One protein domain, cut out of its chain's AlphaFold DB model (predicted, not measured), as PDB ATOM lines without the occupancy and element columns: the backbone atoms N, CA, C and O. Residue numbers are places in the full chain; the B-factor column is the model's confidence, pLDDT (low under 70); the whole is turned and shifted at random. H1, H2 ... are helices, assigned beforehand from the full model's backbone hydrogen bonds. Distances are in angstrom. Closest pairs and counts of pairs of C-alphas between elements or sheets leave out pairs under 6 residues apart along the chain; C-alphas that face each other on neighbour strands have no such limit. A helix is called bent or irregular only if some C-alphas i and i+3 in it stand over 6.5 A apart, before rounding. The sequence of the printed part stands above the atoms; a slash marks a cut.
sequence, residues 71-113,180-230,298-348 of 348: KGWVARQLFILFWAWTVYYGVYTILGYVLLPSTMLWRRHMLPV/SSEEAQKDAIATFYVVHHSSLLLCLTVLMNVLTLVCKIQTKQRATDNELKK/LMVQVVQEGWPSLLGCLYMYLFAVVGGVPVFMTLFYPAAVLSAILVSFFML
ATOM      1  N   LYS A  71      16.898  70.551 -10.498       63.72
ATOM      2  CA  LYS A  71      16.337  71.390  -9.429       63.72
ATOM      3  C   LYS A  71      17.134  71.294  -8.125       63.72
ATOM      4  O   LYS A  71      17.473  72.319  -7.533       63.72
ATOM      5  N   GLY A  72      17.479  70.073  -7.716       66.75
ATOM      6  CA  GLY A  72      18.320  69.819  -6.551       66.75
ATOM      7  C   GLY A  72      19.701  70.446  -6.711       66.75
ATOM      8  O   GLY A  72      20.142  71.162  -5.818       66.75
ATOM      9  N   TRP A  73      20.351  70.249  -7.862       71.12
ATOM     10  CA  TRP A  73      21.664  70.825  -8.165       71.12
ATOM     11  C   TRP A  73      21.673  72.357  -8.067       71.12
ATOM     12  O   TRP A  73      22.536  72.912  -7.386       71.12
ATOM     13  N   VAL A  74      20.678  73.039  -8.649       67.31
ATOM     14  CA  VAL A  74      20.556  74.508  -8.577       67.31
ATOM     15  C   VAL A  74      20.452  74.991  -7.128       67.31
ATOM     16  O   VAL A  74      21.158  75.925  -6.745       67.31
ATOM     17  N   ALA A  75      19.631  74.341  -6.297       67.56
ATOM     18  CA  ALA A  75      19.512  74.697  -4.884       67.56
ATOM     19  C   ALA A  75      20.851  74.542  -4.138       67.56
ATOM     20  O   ALA A  75      21.230  75.423  -3.361       67.56
ATOM     21  N   ARG A  76      21.622  73.478  -4.425       70.19
ATOM     22  CA  ARG A  76      22.965  73.305  -3.836       70.19
ATOM     23  C   ARG A  76      23.913  74.421  -4.249       70.19
ATOM     24  O   ARG A  76      24.625  74.935  -3.394       70.19
ATOM     25  N   GLN A  77      23.915  74.808  -5.525       72.12
ATOM     26  CA  GLN A  77      24.775  75.888  -6.016       72.12
ATOM     27  C   GLN A  77      24.442  77.223  -5.355       72.12
ATOM     28  O   GLN A  77      25.348  77.923  -4.914       72.12
ATOM     29  N   LEU A  78      23.156  77.558  -5.225       68.69
ATOM     30  CA  LEU A  78      22.724  78.781  -4.542       68.69
ATOM     31  C   LEU A  78      23.138  78.785  -3.066       68.69
ATOM     32  O   LEU A  78      23.596  79.803  -2.549       68.69
ATOM     33  N   PHE A  79      23.038  77.635  -2.401       70.69
ATOM     34  CA  PHE A  79      23.467  77.490  -1.017       70.69
ATOM     35  C   PHE A  79      24.992  77.616  -0.867       70.69
ATOM     36  O   PHE A  79      25.466  78.378  -0.027       70.69
ATOM     37  N   ILE A  80      25.780  76.931  -1.703       73.12
ATOM     38  CA  ILE A  80      27.248  77.049  -1.709       73.12
ATOM     39  C   ILE A  80      27.667  78.501  -1.979       73.12
ATOM     40  O   ILE A  80      28.549  79.024  -1.298       73.12
ATOM     41  N   LEU A  81      27.007  79.168  -2.925       73.31
ATOM     42  CA  LEU A  81      27.261  80.559  -3.282       73.31
ATOM     43  C   LEU A  81      27.026  81.516  -2.104       73.31
ATOM     44  O   LEU A  81      27.887  82.344  -1.805       73.31
ATOM     45  N   PHE A  82      25.903  81.367  -1.400       72.38
ATOM     46  CA  PHE A  82      25.596  82.132  -0.187       72.38
ATOM     47  C   PHE A  82      26.719  82.033   0.855       72.38
ATOM     48  O   PHE A  82      27.161  83.031   1.441       72.38
ATOM     49  N   TRP A  83      27.218  80.820   1.067       73.38
ATOM     50  CA  TRP A  83      28.279  80.573   2.029       73.38
ATOM     51  C   TRP A  83      29.630  81.089   1.573       73.38
ATOM     52  O   TRP A  83      30.348  81.680   2.375       73.38
ATOM     53  N   ALA A  84      29.950  80.952   0.291       76.56
ATOM     54  CA  ALA A  84      31.159  81.525  -0.274       76.56
ATOM     55  C   ALA A  84      31.193  83.054  -0.096       76.56
ATOM     56  O   ALA A  84      32.220  83.617   0.287       76.56
ATOM     57  N   TRP A  85      30.053  83.730  -0.270       77.44
ATOM     58  CA  TRP A  85      29.939  85.168  -0.014       77.44
ATOM     59  C   TRP A  85      30.095  85.523   1.463       77.44
ATOM     60  O   TRP A  85      30.798  86.473   1.807       77.44
ATOM     61  N   THR A  86      29.486  84.735   2.348       76.81
ATOM     62  CA  THR A  86      29.593  84.928   3.800       76.81
ATOM     63  C   THR A  86      31.037  84.753   4.280       76.81
ATOM     64  O   THR A  86      31.552  85.587   5.025       76.81
ATOM     65  N   VAL A  87      31.723  83.711   3.800       80.44
ATOM     66  CA  VAL A  87      33.137  83.440   4.102       80.44
ATOM     67  C   VAL A  87      34.022  84.566   3.584       80.44
ATOM     68  O   VAL A  87      34.839  85.087   4.343       80.44
ATOM     69  N   TYR A  88      33.839  84.993   2.330       82.88
ATOM     70  CA  TYR A  88      34.597  86.120   1.789       82.88
ATOM     71  C   TYR A  88      34.409  87.378   2.636       82.88
ATOM     72  O   TYR A  88      35.392  88.034   2.962       82.88
ATOM     73  N   TYR A  89      33.174  87.709   3.024       81.25
ATOM     74  CA  TYR A  89      32.901  88.901   3.826       81.25
ATOM     75  C   TYR A  89      33.532  88.834   5.213       81.25
ATOM     76  O   TYR A  89      34.130  89.819   5.649       81.25
ATOM     77  N   GLY A  90      33.447  87.684   5.883       80.75
ATOM     78  CA  GLY A  90      34.097  87.473   7.174       80.75
ATOM     79  C   GLY A  90      35.611  87.656   7.079       80.75
ATOM     80  O   GLY A  90      36.186  88.445   7.827       80.75
ATOM     81  N   VAL A  91      36.250  86.999   6.105       83.94
ATOM     82  CA  VAL A  91      37.700  87.104   5.871       83.94
ATOM     83  C   VAL A  91      38.103  88.532   5.508       83.94
ATOM     84  O   VAL A  91      39.036  89.070   6.100       83.94
ATOM     85  N   TYR A  92      37.377  89.169   4.590       84.00
ATOM     86  CA  TYR A  92      37.602  90.557   4.192       84.00
ATOM     87  C   TYR A  92      37.493  91.516   5.374       84.00
ATOM     88  O   TYR A  92      38.320  92.409   5.516       84.00
ATOM     89  N   THR A  93      36.502  91.324   6.240       81.31
ATOM     90  CA  THR A  93      36.283  92.191   7.396       81.31
ATOM     91  C   THR A  93      37.399  92.025   8.427       81.31
ATOM     92  O   THR A  93      37.932  93.021   8.907       81.31
ATOM     93  N   ILE A  94      37.828  90.789   8.707       82.38
ATOM     94  CA  ILE A  94      38.956  90.514   9.610       82.38
ATOM     95  C   ILE A  94      40.251  91.106   9.046       82.38
ATOM     96  O   ILE A  94      40.916  91.886   9.723       82.38
ATOM     97  N   LEU A  95      40.599  90.785   7.795       83.69
ATOM     98  CA  LEU A  95      41.803  91.316   7.152       83.69
ATOM     99  C   LEU A  95      41.750  92.840   7.022       83.69
ATOM    100  O   LEU A  95      42.767  93.502   7.200       83.69
ATOM    101  N   GLY A  96      40.566  93.398   6.771       84.44
ATOM    102  CA  GLY A  96      40.316  94.831   6.772       84.44
ATOM    103  C   GLY A  96      40.651  95.451   8.123       84.44
ATOM    104  O   GLY A  96      41.488  96.346   8.188       84.44
ATOM    105  N   TYR A  97      40.070  94.948   9.213       82.12
ATOM    106  CA  TYR A  97      40.350  95.458  10.557       82.12
ATOM    107  C   TYR A  97      41.806  95.287  10.987       82.12
ATOM    108  O   TYR A  97      42.291  96.105  11.763       82.12
ATOM    109  N   VAL A  98      42.510  94.266  10.504       81.25
ATOM    110  CA  VAL A  98      43.925  94.061  10.842       81.25
ATOM    111  C   VAL A  98      44.830  94.975  10.024       81.25
ATOM    112  O   VAL A  98      45.710  95.612  10.591       81.25
ATOM    113  N   LEU A  99      44.626  95.045   8.705       81.00
ATOM    114  CA  LEU A  99      45.598  95.615   7.768       81.00
ATOM    115  C   LEU A  99      45.265  97.037   7.312       81.00
ATOM    116  O   LEU A  99      46.176  97.789   6.973       81.00
ATOM    117  N   LEU A 100      43.988  97.430   7.276       81.31
ATOM    118  CA  LEU A 100      43.611  98.747   6.764       81.31
ATOM    119  C   LEU A 100      43.843  99.854   7.798       81.31
ATOM    120  O   LEU A 100      43.558  99.683   8.994       81.31
ATOM    121  N   PRO A 101      44.275 101.045   7.347       79.06
ATOM    122  CA  PRO A 101      44.336 102.212   8.211       79.06
ATOM    123  C   PRO A 101      42.927 102.631   8.642       79.06
ATOM    124  O   PRO A 101      41.950 102.456   7.905       79.06
ATOM    125  N   SER A 102      42.827 103.235   9.828       80.25
ATOM    126  CA  SER A 102      41.555 103.670  10.423       80.25
ATOM    127  C   SER A 102      40.769 104.612   9.503       80.25
ATOM    128  O   SER A 102      39.542 104.572   9.470       80.25
ATOM    129  N   THR A 103      41.465 105.391   8.672       78.19
ATOM    130  CA  THR A 103      40.857 106.277   7.673       78.19
ATOM    131  C   THR A 103      40.130 105.531   6.552       78.19
ATOM    132  O   THR A 103      39.031 105.919   6.151       78.19
ATOM    133  N   MET A 104      40.697 104.425   6.058       78.00
ATOM    134  CA  MET A 104      40.034 103.571   5.066       78.00
ATOM    135  C   MET A 104      38.874 102.792   5.680       78.00
ATOM    136  O   MET A 104      37.823 102.684   5.053       78.00
ATOM    137  N   LEU A 105      39.030 102.302   6.912       80.62
ATOM    138  CA  LEU A 105      37.950 101.629   7.637       80.62
ATOM    139  C   LEU A 105      36.750 102.560   7.856       80.62
ATOM    140  O   LEU A 105      35.608 102.157   7.629       80.62
ATOM    141  N   TRP A 106      37.006 103.825   8.202       79.31
ATOM    142  CA  TRP A 106      35.978 104.859   8.320       79.31
ATOM    143  C   TRP A 106      35.243 105.094   6.996       79.31
ATOM    144  O   TRP A 106      34.016 105.017   6.944       79.31
ATOM    145  N   ARG A 107      35.980 105.289   5.895       77.75
ATOM    146  CA  ARG A 107      35.397 105.471   4.549       77.75
ATOM    147  C   ARG A 107      34.609 104.258   4.051       77.75
ATOM    148  O   ARG A 107      33.770 104.399   3.168       77.75
ATOM    149  N   ARG A 108      34.888 103.068   4.583       76.12
ATOM    150  CA  ARG A 108      34.169 101.826   4.266       76.12
ATOM    151  C   ARG A 108      33.034 101.514   5.240       76.12
ATOM    152  O   ARG A 108      32.441 100.448   5.116       76.12
ATOM    153  N   HIS A 109      32.716 102.430   6.159       77.12
ATOM    154  CA  HIS A 109      31.676 102.256   7.179       77.12
ATOM    155  C   HIS A 109      31.894 101.020   8.065       77.12
ATOM    156  O   HIS A 109      30.945 100.397   8.527       77.12
ATOM    157  N   MET A 110      33.159 100.660   8.295       76.50
ATOM    158  CA  MET A 110      33.556  99.603   9.233       76.50
ATOM    159  C   MET A 110      33.862 100.157  10.626       76.50
ATOM    160  O   MET A 110      34.190  99.413  11.536       76.50
ATOM    161  N   LEU A 111      33.802 101.475  10.800       76.38
ATOM    162  CA  LEU A 111      33.967 102.130  12.090       76.38
ATOM    163  C   LEU A 111      32.702 102.909  12.453       76.38
ATOM    164  O   LEU A 111      32.025 103.403  11.545       76.38
ATOM    165  N   PRO A 112      32.422 103.089  13.756       73.62
ATOM    166  CA  PRO A 112      33.162 102.566  14.912       73.62
ATOM    167  C   PRO A 112      32.975 101.059  15.131       73.62
ATOM    168  O   PRO A 112      31.992 100.471  14.683       73.62
ATOM    169  N   VAL A 113      33.932 100.441  15.825       76.12
ATOM    170  CA  VAL A 113      33.827  99.029  16.221       76.12
ATOM    171  C   VAL A 113      32.890  98.929  17.429       76.12
ATOM    172  O   VAL A 113      33.071  99.700  18.380       76.12
ATOM    173  N   SER A 180      46.860 111.752   6.107       78.06
ATOM    174  CA  SER A 180      47.966 112.624   6.523       78.06
ATOM    175  C   SER A 180      48.784 113.153   5.341       78.06
ATOM    176  O   SER A 180      49.286 114.272   5.395       78.06
ATOM    177  N   SER A 181      48.901 112.371   4.264       83.38
ATOM    178  CA  SER A 181      49.610 112.741   3.037       83.38
ATOM    179  C   SER A 181      49.052 112.008   1.812       83.38
ATOM    180  O   SER A 181      48.339 111.005   1.930       83.38
ATOM    181  N   GLU A 182      49.401 112.485   0.614       80.81
ATOM    182  CA  GLU A 182      49.067 111.809  -0.650       80.81
ATOM    183  C   GLU A 182      49.743 110.426  -0.752       80.81
ATOM    184  O   GLU A 182      49.164 109.471  -1.270       80.81
ATOM    185  N   GLU A 183      50.947 110.282  -0.197       80.19
ATOM    186  CA  GLU A 183      51.661 109.002  -0.115       80.19
ATOM    187  C   GLU A 183      50.933 108.009   0.795       80.19
ATOM    188  O   GLU A 183      50.737 106.853   0.417       80.19
ATOM    189  N   ALA A 184      50.433 108.469   1.948       74.25
ATOM    190  CA  ALA A 184      49.624 107.650   2.847       74.25
ATOM    191  C   ALA A 184      48.310 107.202   2.187       74.25
ATOM    192  O   ALA A 184      47.849 106.086   2.423       74.25
ATOM    193  N   GLN A 185      47.721 108.038   1.327       77.00
ATOM    194  CA  GLN A 185      46.547 107.665   0.541       77.00
ATOM    195  C   GLN A 185      46.872 106.576  -0.493       77.00
ATOM    196  O   GLN A 185      46.126 105.602  -0.601       77.00
ATOM    197  N   LYS A 186      47.973 106.714  -1.245       77.88
ATOM    198  CA  LYS A 186      48.402 105.712  -2.240       77.88
ATOM    199  C   LYS A 186      48.689 104.361  -1.586       77.88
ATOM    200  O   LYS A 186      48.220 103.335  -2.074       77.88
ATOM    201  N   ASP A 187      49.376 104.368  -0.450       75.88
ATOM    202  CA  ASP A 187      49.685 103.160   0.315       75.88
ATOM    203  C   ASP A 187      48.428 102.497   0.907       75.88
ATOM    204  O   ASP A 187      48.248 101.278   0.836       75.88
ATOM    205  N   ALA A 188      47.483 103.299   1.406       78.12
ATOM    206  CA  ALA A 188      46.197 102.800   1.884       78.12
ATOM    207  C   ALA A 188      45.378 102.126   0.766       78.12
ATOM    208  O   ALA A 188      44.716 101.117   1.008       78.12
ATOM    209  N   ILE A 189      45.439 102.657  -0.460       80.81
ATOM    210  CA  ILE A 189      44.796 102.062  -1.641       80.81
ATOM    211  C   ILE A 189      45.501 100.762  -2.053       80.81
ATOM    212  O   ILE A 189      44.831  99.772  -2.344       80.81
ATOM    213  N   ALA A 190      46.835 100.724  -2.047       79.88
ATOM    214  CA  ALA A 190      47.586  99.505  -2.350       79.88
ATOM    215  C   ALA A 190      47.262  98.386  -1.343       79.88
ATOM    216  O   ALA A 190      46.911  97.271  -1.734       79.88
ATOM    217  N   THR A 191      47.275  98.714  -0.050       79.62
ATOM    218  CA  THR A 191      46.903  97.795   1.037       79.62
ATOM    219  C   THR A 191      45.461  97.307   0.891       79.62
ATOM    220  O   THR A 191      45.175  96.130   1.101       79.62
ATOM    221  N   PHE A 192      44.550  98.178   0.452       82.94
ATOM    222  CA  PHE A 192      43.165  97.817   0.160       82.94
ATOM    223  C   PHE A 192      43.035  96.731  -0.916       82.94
ATOM    224  O   PHE A 192      42.314  95.752  -0.709       82.94
ATOM    225  N   TYR A 193      43.772  96.834  -2.023       82.38
ATOM    226  CA  TYR A 193      43.777  95.775  -3.034       82.38
ATOM    227  C   TYR A 193      44.391  94.479  -2.505       82.38
ATOM    228  O   TYR A 193      43.840  93.405  -2.748       82.38
ATOM    229  N   VAL A 194      45.476  94.557  -1.728       83.31
ATOM    230  CA  VAL A 194      46.092  93.377  -1.097       83.31
ATOM    231  C   VAL A 194      45.090  92.642  -0.205       83.31
ATOM    232  O   VAL A 194      44.990  91.415  -0.290       83.31
ATOM    233  N   VAL A 195      44.305  93.366   0.598       84.88
ATOM    234  CA  VAL A 195      43.249  92.789   1.444       84.88
ATOM    235  C   VAL A 195      42.202  92.066   0.597       84.88
ATOM    236  O   VAL A 195      41.873  90.914   0.882       84.88
ATOM    237  N   HIS A 196      41.713  92.689  -0.476       83.94
ATOM    238  CA  HIS A 196      40.715  92.076  -1.354       83.94
ATOM    239  C   HIS A 196      41.237  90.844  -2.099       83.94
ATOM    240  O   HIS A 196      40.565  89.812  -2.116       83.94
ATOM    241  N   HIS A 197      42.443  90.915  -2.665       83.50
ATOM    242  CA  HIS A 197      43.075  89.781  -3.336       83.50
ATOM    243  C   HIS A 197      43.315  88.614  -2.375       83.50
ATOM    244  O   HIS A 197      43.002  87.472  -2.706       83.50
ATOM    245  N   SER A 198      43.815  88.901  -1.170       82.31
ATOM    246  CA  SER A 198      44.058  87.878  -0.146       82.31
ATOM    247  C   SER A 198      42.752  87.230   0.317       82.31
ATOM    248  O   SER A 198      42.683  86.011   0.455       82.31
ATOM    249  N   SER A 199      41.691  88.028   0.482       86.00
ATOM    250  CA  SER A 199      40.358  87.536   0.854       86.00
ATOM    251  C   SER A 199      39.763  86.625  -0.218       86.00
ATOM    252  O   SER A 199      39.235  85.559   0.100       86.00
ATOM    253  N   LEU A 200      39.889  87.009  -1.494       86.19
ATOM    254  CA  LEU A 200      39.460  86.181  -2.620       86.19
ATOM    255  C   LEU A 200      40.243  84.866  -2.666       86.19
ATOM    256  O   LEU A 200      39.636  83.804  -2.776       86.19
ATOM    257  N   LEU A 201      41.574  84.928  -2.563       85.06
ATOM    258  CA  LEU A 201      42.434  83.748  -2.635       85.06
ATOM    259  C   LEU A 201      42.102  82.746  -1.522       85.06
ATOM    260  O   LEU A 201      41.974  81.551  -1.788       85.06
ATOM    261  N   LEU A 202      41.914  83.228  -0.291       82.88
ATOM    262  CA  LEU A 202      41.507  82.399   0.843       82.88
ATOM    263  C   LEU A 202      40.126  81.777   0.617       82.88
ATOM    264  O   LEU A 202      39.971  80.571   0.798       82.88
ATOM    265  N   CYS A 203      39.145  82.565   0.168       85.38
ATOM    266  CA  CYS A 203      37.800  82.065  -0.117       85.38
ATOM    267  C   CYS A 203      37.812  80.974  -1.202       85.38
ATOM    268  O   CYS A 203      37.274  79.888  -0.988       85.38
ATOM    269  N   LEU A 204      38.500  81.211  -2.325       81.75
ATOM    270  CA  LEU A 204      38.647  80.227  -3.400       81.75
ATOM    271  C   LEU A 204      39.356  78.961  -2.913       81.75
ATOM    272  O   LEU A 204      38.931  77.860  -3.247       81.75
ATOM    273  N   THR A 205      40.401  79.097  -2.095       79.50
ATOM    274  CA  THR A 205      41.138  77.948  -1.549       79.50
ATOM    275  C   THR A 205      40.247  77.095  -0.647       79.50
ATOM    276  O   THR A 205      40.212  75.873  -0.789       79.50
ATOM    277  N   VAL A 206      39.483  77.723   0.253       79.12
ATOM    278  CA  VAL A 206      38.525  77.022   1.121       79.12
ATOM    279  C   VAL A 206      37.453  76.329   0.282       79.12
ATOM    280  O   VAL A 206      37.213  75.136   0.468       79.12
ATOM    281  N   LEU A 207      36.863  77.037  -0.682       79.88
ATOM    282  CA  LEU A 207      35.817  76.495  -1.544       79.88
ATOM    283  C   LEU A 207      36.320  75.303  -2.370       79.88
ATOM    284  O   LEU A 207      35.673  74.260  -2.399       79.88
ATOM    285  N   MET A 208      37.500  75.416  -2.980       75.69
ATOM    286  CA  MET A 208      38.111  74.335  -3.757       75.69
ATOM    287  C   MET A 208      38.432  73.114  -2.896       75.69
ATOM    288  O   MET A 208      38.189  71.987  -3.330       75.69
ATOM    289  N   ASN A 209      38.928  73.306  -1.671       75.38
ATOM    290  CA  ASN A 209      39.188  72.203  -0.746       75.38
ATOM    291  C   ASN A 209      37.896  71.483  -0.343       75.38
ATOM    292  O   ASN A 209      37.855  70.250  -0.346       75.38
ATOM    293  N   VAL A 210      36.830  72.235  -0.052       75.19
ATOM    294  CA  VAL A 210      35.515  71.672   0.287       75.19
ATOM    295  C   VAL A 210      34.927  70.916  -0.904       75.19
ATOM    296  O   VAL A 210      34.541  69.761  -0.749       75.19
ATOM    297  N   LEU A 211      34.920  71.509  -2.101       74.50
ATOM    298  CA  LEU A 211      34.433  70.848  -3.317       74.50
ATOM    299  C   LEU A 211      35.229  69.576  -3.621       74.50
ATOM    300  O   LEU A 211      34.647  68.531  -3.893       74.50
ATOM    301  N   THR A 212      36.556  69.626  -3.491       72.69
ATOM    302  CA  THR A 212      37.426  68.457  -3.680       72.69
ATOM    303  C   THR A 212      37.086  67.345  -2.691       72.69
ATOM    304  O   THR A 212      37.027  66.177  -3.076       72.69
ATOM    305  N   LEU A 213      36.855  67.683  -1.420       73.25
ATOM    306  CA  LEU A 213      36.459  66.719  -0.396       73.25
ATOM    307  C   LEU A 213      35.096  66.093  -0.719       73.25
ATOM    308  O   LEU A 213      34.963  64.871  -0.664       73.25
ATOM    309  N   VAL A 214      34.114  66.907  -1.108       73.56
ATOM    310  CA  VAL A 214      32.776  66.441  -1.499       73.56
ATOM    311  C   VAL A 214      32.861  65.499  -2.700       73.56
ATOM    312  O   VAL A 214      32.341  64.385  -2.628       73.56
ATOM    313  N   CYS A 215      33.582  65.878  -3.760       69.62
ATOM    314  CA  CYS A 215      33.764  65.030  -4.937       69.62
ATOM    315  C   CYS A 215      34.486  63.718  -4.585       69.62
ATOM    316  O   CYS A 215      34.053  62.657  -5.022       69.62
ATOM    317  N   LYS A 216      35.528  63.746  -3.737       70.44
ATOM    318  CA  LYS A 216      36.214  62.523  -3.265       70.44
ATOM    319  C   LYS A 216      35.288  61.581  -2.494       70.44
ATOM    320  O   LYS A 216      35.394  60.364  -2.624       70.44
ATOM    321  N   ILE A 217      34.393  62.123  -1.670       70.25
ATOM    322  CA  ILE A 217      33.417  61.316  -0.927       70.25
ATOM    323  C   ILE A 217      32.406  60.697  -1.895       70.25
ATOM    324  O   ILE A 217      32.116  59.504  -1.796       70.25
ATOM    325  N   GLN A 218      31.908  61.474  -2.858       67.94
ATOM    326  CA  GLN A 218      30.955  60.996  -3.860       67.94
ATOM    327  C   GLN A 218      31.552  59.914  -4.765       67.94
ATOM    328  O   GLN A 218      30.886  58.911  -5.025       67.94
ATOM    329  N   THR A 219      32.801  60.064  -5.217       69.19
ATOM    330  CA  THR A 219      33.475  59.037  -6.028       69.19
ATOM    331  C   THR A 219      33.692  57.756  -5.235       69.19
ATOM    332  O   THR A 219      33.376  56.679  -5.740       69.19
ATOM    333  N   LYS A 220      34.124  57.855  -3.969       69.62
ATOM    334  CA  LYS A 220      34.270  56.692  -3.082       69.62
ATOM    335  C   LYS A 220      32.938  55.965  -2.876       69.62
ATOM    336  O   LYS A 220      32.894  54.749  -2.996       69.62
ATOM    337  N   GLN A 221      31.850  56.697  -2.639       65.19
ATOM    338  CA  GLN A 221      30.512  56.111  -2.499       65.19
ATOM    339  C   GLN A 221      30.010  55.457  -3.792       65.19
ATOM    340  O   GLN A 221      29.395  54.401  -3.744       65.19
ATOM    341  N   ARG A 222      30.259  56.063  -4.960       65.75
ATOM    342  CA  ARG A 222      29.896  55.458  -6.254       65.75
ATOM    343  C   ARG A 222      30.684  54.176  -6.523       65.75
ATOM    344  O   ARG A 222      30.104  53.230  -7.036       65.75
ATOM    345  N   ALA A 223      31.963  54.129  -6.149       65.06
ATOM    346  CA  ALA A 223      32.760  52.908  -6.238       65.06
ATOM    347  C   ALA A 223      32.186  51.800  -5.338       65.06
ATOM    348  O   ALA A 223      31.949  50.700  -5.818       65.06
ATOM    349  N   THR A 224      31.876  52.105  -4.073       62.34
ATOM    350  CA  THR A 224      31.288  51.132  -3.134       62.34
ATOM    351  C   THR A 224      29.922  50.612  -3.592       62.34
ATOM    352  O   THR A 224      29.669  49.416  -3.508       62.34
ATOM    353  N   ASP A 225      29.058  51.475  -4.125       58.53
ATOM    354  CA  ASP A 225      27.740  51.054  -4.616       58.53
ATOM    355  C   ASP A 225      27.822  50.221  -5.901       58.53
ATOM    356  O   ASP A 225      26.990  49.342  -6.117       58.53
ATOM    357  N   ASN A 226      28.813  50.482  -6.758       58.91
ATOM    358  CA  ASN A 226      29.049  49.676  -7.955       58.91
ATOM    359  C   ASN A 226      29.585  48.284  -7.601       58.91
ATOM    360  O   ASN A 226      29.198  47.316  -8.247       58.91
ATOM    361  N   GLU A 227      30.420  48.171  -6.566       57.59
ATOM    362  CA  GLU A 227      30.847  46.879  -6.016       57.59
ATOM    363  C   GLU A 227      29.664  46.128  -5.383       57.59
ATOM    364  O   GLU A 227      29.486  44.939  -5.630       57.59
ATOM    365  N   LEU A 228      28.786  46.823  -4.649       55.88
ATOM    366  CA  LEU A 228      27.600  46.216  -4.031       55.88
ATOM    367  C   LEU A 228      26.574  45.722  -5.065       55.88
ATOM    368  O   LEU A 228      25.924  44.710  -4.842       55.88
ATOM    369  N   LYS A 229      26.444  46.409  -6.206       53.91
ATOM    370  CA  LYS A 229      25.602  45.968  -7.334       53.91
ATOM    371  C   LYS A 229      26.221  44.842  -8.166       53.91
ATOM    372  O   LYS A 229      25.494  44.181  -8.895       53.91
ATOM    373  N   LYS A 230      27.544  44.655  -8.097       51.28
ATOM    374  CA  LYS A 230      28.268  43.561  -8.767       51.28
ATOM    375  C   LYS A 230      28.390  42.302  -7.913       51.28
ATOM    376  O   LYS A 230      28.758  41.261  -8.450       51.28
ATOM    377  N   LEU A 298      38.964  63.953 -11.086       65.94
ATOM    378  CA  LEU A 298      38.476  64.668  -9.900       65.94
ATOM    379  C   LEU A 298      38.392  66.185 -10.130       65.94
ATOM    380  O   LEU A 298      37.451  66.833  -9.688       65.94
ATOM    381  N   MET A 299      39.357  66.745 -10.859       65.38
ATOM    382  CA  MET A 299      39.412  68.172 -11.160       65.38
ATOM    383  C   MET A 299      38.308  68.606 -12.134       65.38
ATOM    384  O   MET A 299      37.708  69.659 -11.941       65.38
ATOM    385  N   VAL A 300      37.985  67.777 -13.133       68.06
ATOM    386  CA  VAL A 300      36.868  68.026 -14.058       68.06
ATOM    387  C   VAL A 300      35.533  67.964 -13.316       68.06
ATOM    388  O   VAL A 300      34.693  68.833 -13.526       68.06
ATOM    389  N   GLN A 301      35.365  67.015 -12.390       66.69
ATOM    390  CA  GLN A 301      34.170  66.937 -11.541       66.69
ATOM    391  C   GLN A 301      34.026  68.166 -10.644       66.69
ATOM    392  O   GLN A 301      32.958  68.762 -10.601       66.69
ATOM    393  N   VAL A 302      35.102  68.597  -9.979       66.44
ATOM    394  CA  VAL A 302      35.088  69.801  -9.131       66.44
ATOM    395  C   VAL A 302      34.708  71.045  -9.935       66.44
ATOM    396  O   VAL A 302      33.944  71.874  -9.451       66.44
ATOM    397  N   VAL A 303      35.208  71.181 -11.165       69.25
ATOM    398  CA  VAL A 303      34.857  72.316 -12.027       69.25
ATOM    399  C   VAL A 303      33.403  72.218 -12.493       69.25
ATOM    400  O   VAL A 303      32.675  73.197 -12.383       69.25
ATOM    401  N   GLN A 304      32.939  71.053 -12.948       68.25
ATOM    402  CA  GLN A 304      31.546  70.862 -13.375       68.25
ATOM    403  C   GLN A 304      30.545  71.093 -12.235       68.25
ATOM    404  O   GLN A 304      29.509  71.720 -12.441       68.25
ATOM    405  N   GLU A 305      30.884  70.650 -11.027       68.19
ATOM    406  CA  GLU A 305      30.053  70.798  -9.832       68.19
ATOM    407  C   GLU A 305      30.233  72.149  -9.134       68.19
ATOM    408  O   GLU A 305      29.438  72.495  -8.272       68.19
ATOM    409  N   GLY A 306      31.276  72.918  -9.447       67.62
ATOM    410  CA  GLY A 306      31.656  74.105  -8.675       67.62
ATOM    411  C   GLY A 306      31.687  75.414  -9.456       67.62
ATOM    412  O   GLY A 306      31.759  76.479  -8.838       67.62
ATOM    413  N   TRP A 307      31.637  75.375 -10.792       70.88
ATOM    414  CA  TRP A 307      31.824  76.568 -11.624       70.88
ATOM    415  C   TRP A 307      30.871  77.736 -11.306       70.88
ATOM    416  O   TRP A 307      31.361  78.868 -11.320       70.88
ATOM    417  N   PRO A 308      29.575  77.549 -10.954       73.62
ATOM    418  CA  PRO A 308      28.694  78.678 -10.647       73.62
ATOM    419  C   PRO A 308      29.120  79.386  -9.360       73.62
ATOM    420  O   PRO A 308      29.142  80.613  -9.287       73.62
ATOM    421  N   SER A 309      29.526  78.606  -8.357       71.56
ATOM    422  CA  SER A 309      30.008  79.116  -7.073       71.56
ATOM    423  C   SER A 309      31.350  79.842  -7.225       71.56
ATOM    424  O   SER A 309      31.550  80.913  -6.648       71.56
ATOM    425  N   LEU A 310      32.250  79.314  -8.062       71.94
ATOM    426  CA  LEU A 310      33.528  79.951  -8.395       71.94
ATOM    427  C   LEU A 310      33.324  81.279  -9.137       71.94
ATOM    428  O   LEU A 310      33.911  82.296  -8.761       71.94
ATOM    429  N   LEU A 311      32.449  81.293 -10.146       75.19
ATOM    430  CA  LEU A 311      32.105  82.504 -10.889       75.19
ATOM    431  C   LEU A 311      31.458  83.550  -9.974       75.19
ATOM    432  O   LEU A 311      31.767  84.736 -10.063       75.19
ATOM    433  N   GLY A 312      30.618  83.108  -9.041       74.44
ATOM    434  CA  GLY A 312      30.002  83.969  -8.044       74.44
ATOM    435  C   GLY A 312      30.984  84.580  -7.038       74.44
ATOM    436  O   GLY A 312      30.792  85.727  -6.634       74.44
ATOM    437  N   CYS A 313      32.061  83.879  -6.669       75.69
ATOM    438  CA  CYS A 313      33.150  84.452  -5.864       75.69
ATOM    439  C   CYS A 313      33.893  85.555  -6.624       75.69
ATOM    440  O   CYS A 313      34.176  86.620  -6.072       75.69
ATOM    441  N   LEU A 314      34.184  85.314  -7.906       75.62
ATOM    442  CA  LEU A 314      34.832  86.295  -8.777       75.62
ATOM    443  C   LEU A 314      33.946  87.528  -8.978       75.62
ATOM    444  O   LEU A 314      34.429  88.655  -8.873       75.62
ATOM    445  N   TYR A 315      32.647  87.321  -9.200       77.69
ATOM    446  CA  TYR A 315      31.673  88.400  -9.314       77.69
ATOM    447  C   TYR A 315      31.612  89.247  -8.039       77.69
ATOM    448  O   TYR A 315      31.679  90.473  -8.110       77.69
ATOM    449  N   MET A 316      31.562  88.606  -6.866       73.81
ATOM    450  CA  MET A 316      31.576  89.307  -5.583       73.81
ATOM    451  C   MET A 316      32.847  90.141  -5.400       73.81
ATOM    452  O   MET A 316      32.770  91.288  -4.968       73.81
ATOM    453  N   TYR A 317      34.013  89.591  -5.741       75.38
ATOM    454  CA  TYR A 317      35.274  90.323  -5.681       75.38
ATOM    455  C   TYR A 317      35.257  91.556  -6.595       75.38
ATOM    456  O   TYR A 317      35.558  92.658  -6.137       75.38
ATOM    457  N   LEU A 318      34.844  91.396  -7.857       74.75
ATOM    458  CA  LEU A 318      34.740  92.507  -8.808       74.75
ATOM    459  C   LEU A 318      33.781  93.585  -8.293       74.75
ATOM    460  O   LEU A 318      34.101  94.771  -8.324       74.75
ATOM    461  N   PHE A 319      32.637  93.175  -7.748       72.00
ATOM    462  CA  PHE A 319      31.670  94.098  -7.174       72.00
ATOM    463  C   PHE A 319      32.217  94.809  -5.929       72.00
ATOM    464  O   PHE A 319      32.047  96.016  -5.780       72.00
ATOM    465  N   ALA A 320      32.922  94.100  -5.047       69.25
ATOM    466  CA  ALA A 320      33.539  94.684  -3.859       69.25
ATOM    467  C   ALA A 320      34.597  95.744  -4.217       69.25
ATOM    468  O   ALA A 320      34.690  96.772  -3.541       69.25
ATOM    469  N   VAL A 321      35.343  95.514  -5.300       69.19
ATOM    470  CA  VAL A 321      36.344  96.446  -5.830       69.19
ATOM    471  C   VAL A 321      35.694  97.675  -6.481       69.19
ATOM    472  O   VAL A 321      36.163  98.787  -6.250       69.19
ATOM    473  N   VAL A 322      34.609  97.499  -7.247       70.25
ATOM    474  CA  VAL A 322      33.983  98.569  -8.056       70.25
ATOM    475  C   VAL A 322      32.864  99.323  -7.319       70.25
ATOM    476  O   VAL A 322      32.845 100.550  -7.327       70.25
ATOM    477  N   GLY A 323      31.926  98.613  -6.689       58.88
ATOM    478  CA  GLY A 323      30.705  99.162  -6.070       58.88
ATOM    479  C   GLY A 323      30.738  99.255  -4.539       58.88
ATOM    480  O   GLY A 323      29.845  99.844  -3.933       58.88
ATOM    481  N   GLY A 324      31.777  98.706  -3.904       60.81
ATOM    482  CA  GLY A 324      31.923  98.681  -2.452       60.81
ATOM    483  C   GLY A 324      31.068  97.611  -1.762       60.81
ATOM    484  O   GLY A 324      29.952  97.282  -2.154       60.81
ATOM    485  N   VAL A 325      31.613  97.068  -0.675       59.72
ATOM    486  CA  VAL A 325      31.015  95.971   0.105       59.72
ATOM    487  C   VAL A 325      29.657  96.299   0.766       59.72
ATOM    488  O   VAL A 325      28.819  95.399   0.817       59.72
ATOM    489  N   PRO A 326      29.366  97.540   1.218       56.31
ATOM    490  CA  PRO A 326      28.083  97.854   1.853       56.31
ATOM    491  C   PRO A 326      26.868  97.648   0.941       56.31
ATOM    492  O   PRO A 326      25.908  97.016   1.361       56.31
ATOM    493  N   VAL A 327      26.919  98.109  -0.316       59.09
ATOM    494  CA  VAL A 327      25.804  97.983  -1.282       59.09
ATOM    495  C   VAL A 327      25.515  96.517  -1.607       59.09
ATOM    496  O   VAL A 327      24.364  96.103  -1.735       59.09
ATOM    497  N   PHE A 328      26.571  95.711  -1.701       61.22
ATOM    498  CA  PHE A 328      26.442  94.275  -1.916       61.22
ATOM    499  C   PHE A 328      25.728  93.592  -0.742       61.22
ATOM    500  O   PHE A 328      24.814  92.797  -0.950       61.22
ATOM    501  N   MET A 329      26.115  93.936   0.489       59.31
ATOM    502  CA  MET A 329      25.587  93.326   1.712       59.31
ATOM    503  C   MET A 329      24.172  93.785   2.074       59.31
ATOM    504  O   MET A 329      23.430  93.016   2.675       59.31
ATOM    505  N   THR A 330      23.772  95.006   1.709       57.75
ATOM    506  CA  THR A 330      22.446  95.544   2.055       57.75
ATOM    507  C   THR A 330      21.347  95.175   1.064       57.75
ATOM    508  O   THR A 330      20.187  95.112   1.460       57.75
ATOM    509  N   LEU A 331      21.682  94.930  -0.208       61.91
ATOM    510  CA  LEU A 331      20.687  94.730  -1.272       61.91
ATOM    511  C   LEU A 331      20.815  93.366  -1.950       61.91
ATOM    512  O   LEU A 331      19.866  92.583  -1.971       61.91
ATOM    513  N   PHE A 332      21.994  93.062  -2.488       63.78
ATOM    514  CA  PHE A 332      22.189  91.875  -3.323       63.78
ATOM    515  C   PHE A 332      22.279  90.590  -2.506       63.78
ATOM    516  O   PHE A 332      21.704  89.575  -2.894       63.78
ATOM    517  N   TYR A 333      22.956  90.640  -1.359       59.88
ATOM    518  CA  TYR A 333      23.089  89.489  -0.478       59.88
ATOM    519  C   TYR A 333      21.720  89.023   0.055       59.88
ATOM    520  O   TYR A 333      21.371  87.879  -0.224       59.88
ATOM    521  N   PRO A 334      20.867  89.863   0.682       55.91
ATOM    522  CA  PRO A 334      19.542  89.434   1.140       55.91
ATOM    523  C   PRO A 334      18.642  88.913   0.014       55.91
ATOM    524  O   PRO A 334      17.923  87.937   0.211       55.91
ATOM    525  N   ALA A 335      18.707  89.512  -1.182       64.00
ATOM    526  CA  ALA A 335      17.950  89.043  -2.342       64.00
ATOM    527  C   ALA A 335      18.393  87.643  -2.800       64.00
ATOM    528  O   ALA A 335      17.551  86.804  -3.119       64.00
ATOM    529  N   ALA A 336      19.699  87.364  -2.783       61.34
ATOM    530  CA  ALA A 336      20.235  86.038  -3.078       61.34
ATOM    531  C   ALA A 336      19.911  85.009  -1.981       61.34
ATOM    532  O   ALA A 336      19.655  83.846  -2.284       61.34
ATOM    533  N   VAL A 337      19.876  85.427  -0.709       57.22
ATOM    534  CA  VAL A 337      19.412  84.573   0.398       57.22
ATOM    535  C   VAL A 337      17.954  84.190   0.196       57.22
ATOM    536  O   VAL A 337      17.609  83.013   0.246       57.22
ATOM    537  N   LEU A 338      17.097  85.177  -0.060       60.47
ATOM    538  CA  LEU A 338      15.673  84.953  -0.275       60.47
ATOM    539  C   LEU A 338      15.428  84.070  -1.496       60.47
ATOM    540  O   LEU A 338      14.606  83.161  -1.419       60.47
ATOM    541  N   SER A 339      16.159  84.269  -2.595       63.56
ATOM    542  CA  SER A 339      16.028  83.406  -3.771       63.56
ATOM    543  C   SER A 339      16.484  81.972  -3.489       63.56
ATOM    544  O   SER A 339      15.784  81.040  -3.874       63.56
ATOM    545  N   ALA A 340      17.581  81.770  -2.750       59.72
ATOM    546  CA  ALA A 340      18.033  80.442  -2.337       59.72
ATOM    547  C   ALA A 340      17.014  79.737  -1.427       59.72
ATOM    548  O   ALA A 340      16.731  78.554  -1.619       59.72
ATOM    549  N   ILE A 341      16.432  80.465  -0.467       60.41
ATOM    550  CA  ILE A 341      15.392  79.958   0.436       60.41
ATOM    551  C   ILE A 341      14.137  79.585  -0.357       60.41
ATOM    552  O   ILE A 341      13.655  78.463  -0.234       60.41
ATOM    553  N   LEU A 342      13.634  80.487  -1.204       62.47
ATOM    554  CA  LEU A 342      12.438  80.252  -2.016       62.47
ATOM    555  C   LEU A 342      12.627  79.054  -2.946       62.47
ATOM    556  O   LEU A 342      11.787  78.160  -2.964       62.47
ATOM    557  N   VAL A 343      13.751  78.987  -3.663       61.19
ATOM    558  CA  VAL A 343      14.074  77.831  -4.510       61.19
ATOM    559  C   VAL A 343      14.108  76.555  -3.673       61.19
ATOM    560  O   VAL A 343      13.483  75.578  -4.057       61.19
ATOM    561  N   SER A 344      14.747  76.564  -2.502       54.25
ATOM    562  CA  SER A 344      14.805  75.380  -1.632       54.25
ATOM    563  C   SER A 344      13.423  74.930  -1.139       54.25
ATOM    564  O   SER A 344      13.179  73.729  -1.062       54.25
ATOM    565  N   PHE A 345      12.505  75.861  -0.858       56.53
ATOM    566  CA  PHE A 345      11.126  75.552  -0.466       56.53
ATOM    567  C   PHE A 345      10.279  74.988  -1.611       56.53
ATOM    568  O   PHE A 345       9.486  74.090  -1.372       56.53
ATOM    569  N   PHE A 346      10.442  75.483  -2.843       57.06
ATOM    570  CA  PHE A 346       9.688  74.999  -4.010       57.06
ATOM    571  C   PHE A 346      10.259  73.711  -4.636       57.06
ATOM    572  O   PHE A 346       9.664  73.170  -5.572       57.06
ATOM    573  N   MET A 347      11.420  73.241  -4.163       49.62
ATOM    574  CA  MET A 347      12.015  71.961  -4.571       49.62
ATOM    575  C   MET A 347      11.770  70.811  -3.576       49.62
ATOM    576  O   MET A 347      12.108  69.673  -3.913       49.62
ATOM    577  N   LEU A 348      11.211  71.097  -2.390       47.00
ATOM    578  CA  LEU A 348      10.637  70.119  -1.451       47.00
ATOM    579  C   LEU A 348       9.192  69.809  -1.851       47.00
ATOM    580  O   LEU A 348       8.805  68.626  -1.711       47.00
TER     581      LEU A 348
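Overview. This is residues 71 to 113, 180 to 230 and 298 to 348 of the 348 residues of an uncharacterized protein of Angomonas deanei (UniProt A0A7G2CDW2). What shape do these atoms make? Four helical pieces, H1, H3, the arm H4b and H5, form a loose up-and-down bundle, each running against the one before it in the chain: H1 is in the middle, H3 and H5 are on opposite sides of it, and H4b packs on H1 and H3. The very long H3 makes the length, its residues 220 to 230 sticking out beyond the rest, while the arm H4a crosses it and the short H2 is near H1 and H3. What is it built of? The printed part has 145 residues with five named helices, H1 to H5 in that order along the chain, and no named strand; the class is all helix. It is loose, with a radius of gyration of the C-alphas of 19.0 A, and spans 73 by 31 by 24 A.

Arrangement. What does the first helix touch? H1, residues 71 to 99, is a hub, as is H4, residues 298 to 322, each touching 3 other helices. H1 touches H3, residues 182 to 230, at residues 191 to 207 of H3 alone; the closest C-alphas are those of Tyr 92 and Ser 199, 5.3 A apart, and the two run opposite ways at a shallow tilt of 34 degrees, only just short of steep. With its residues 75 to 82 alone H1 touches H5, residues 325 to 346; the closest C-alphas, of Leu 78 and Ala 340, are 5.4 A apart, at a shallow tilt of 24 degrees, opposite ways. Where is the shortest helix? H2, residues 102 to 107, is close to but not clearly touching H1, with the closest C-alphas, of Tyr 97 and Leu 105, 7.2 A apart. What do the later backbones show? H4 was assigned as one helix by its hydrogen bonds, but it is bent: C-alphas 305 and 308 are 8.0 A apart, and its arms, H4a, residues 298 to 305, and H4b, residues 308 to 322, stand at a steep tilt of 69.5 degrees, only just short of about perpendicular. Every O i to N i+4 pair is within hydrogen-bond range in H1, H2, H3, H4a and H4b, and 16 of 18 are in H5. What do the arms touch? H4b touches H1, with the C-alphas of Leu 81 and Ser 309 closest at 4.9 A, the same way at a tilt of 37 degrees, only just steep. H4b also touches H3, closest at the C-alphas of Leu 200 and Tyr 317, 6.6 A apart, opposite ways at a shallow tilt of 7 degrees. H4a touches H3 about perpendicular at 75 degrees, with the C-alphas of Leu 211 and Val 302 closest at 5.9 A, and H4b and H5 only just touch, only at the corner, with 3 pairs of C-alphas within 8 A, the closest those of Ala 320 and Phe 328 at 7.4 A.

Along the chain. Where does the printed part begin? H1 begins at C-alpha 71, (16.337, 71.390, -9.429), and is 41.7 A long from first to last C-alpha. Which helix is longest? H3 has 49 residues and is 71.8 A long, ending at C-alpha 230, (28.268, 43.561, -8.767). How does the last helix run? H5 is 30.2 A long, has a kink of 35 degrees near residue 332 and is only just irregular, with C-alphas 330 and 333 6.6 A apart; it ends at C-alpha 346, (9.688, 74.999, -4.010).

Size, cuts and confidence. Where is the chain cut? Residues 114 to 179 are not printed, with C-alphas 113 and 180 21.9 A apart, nor are residues 231 to 297, with C-alphas 230 and 298 23.5 A apart. Of the links that are printed whole, H1 to H2 and H4 to H5 are tight. Where is confidence low? The mean pLDDT of the printed part is 71.8, and 56 residues are under 70, among them residues 218 to 230 and 323 to 348.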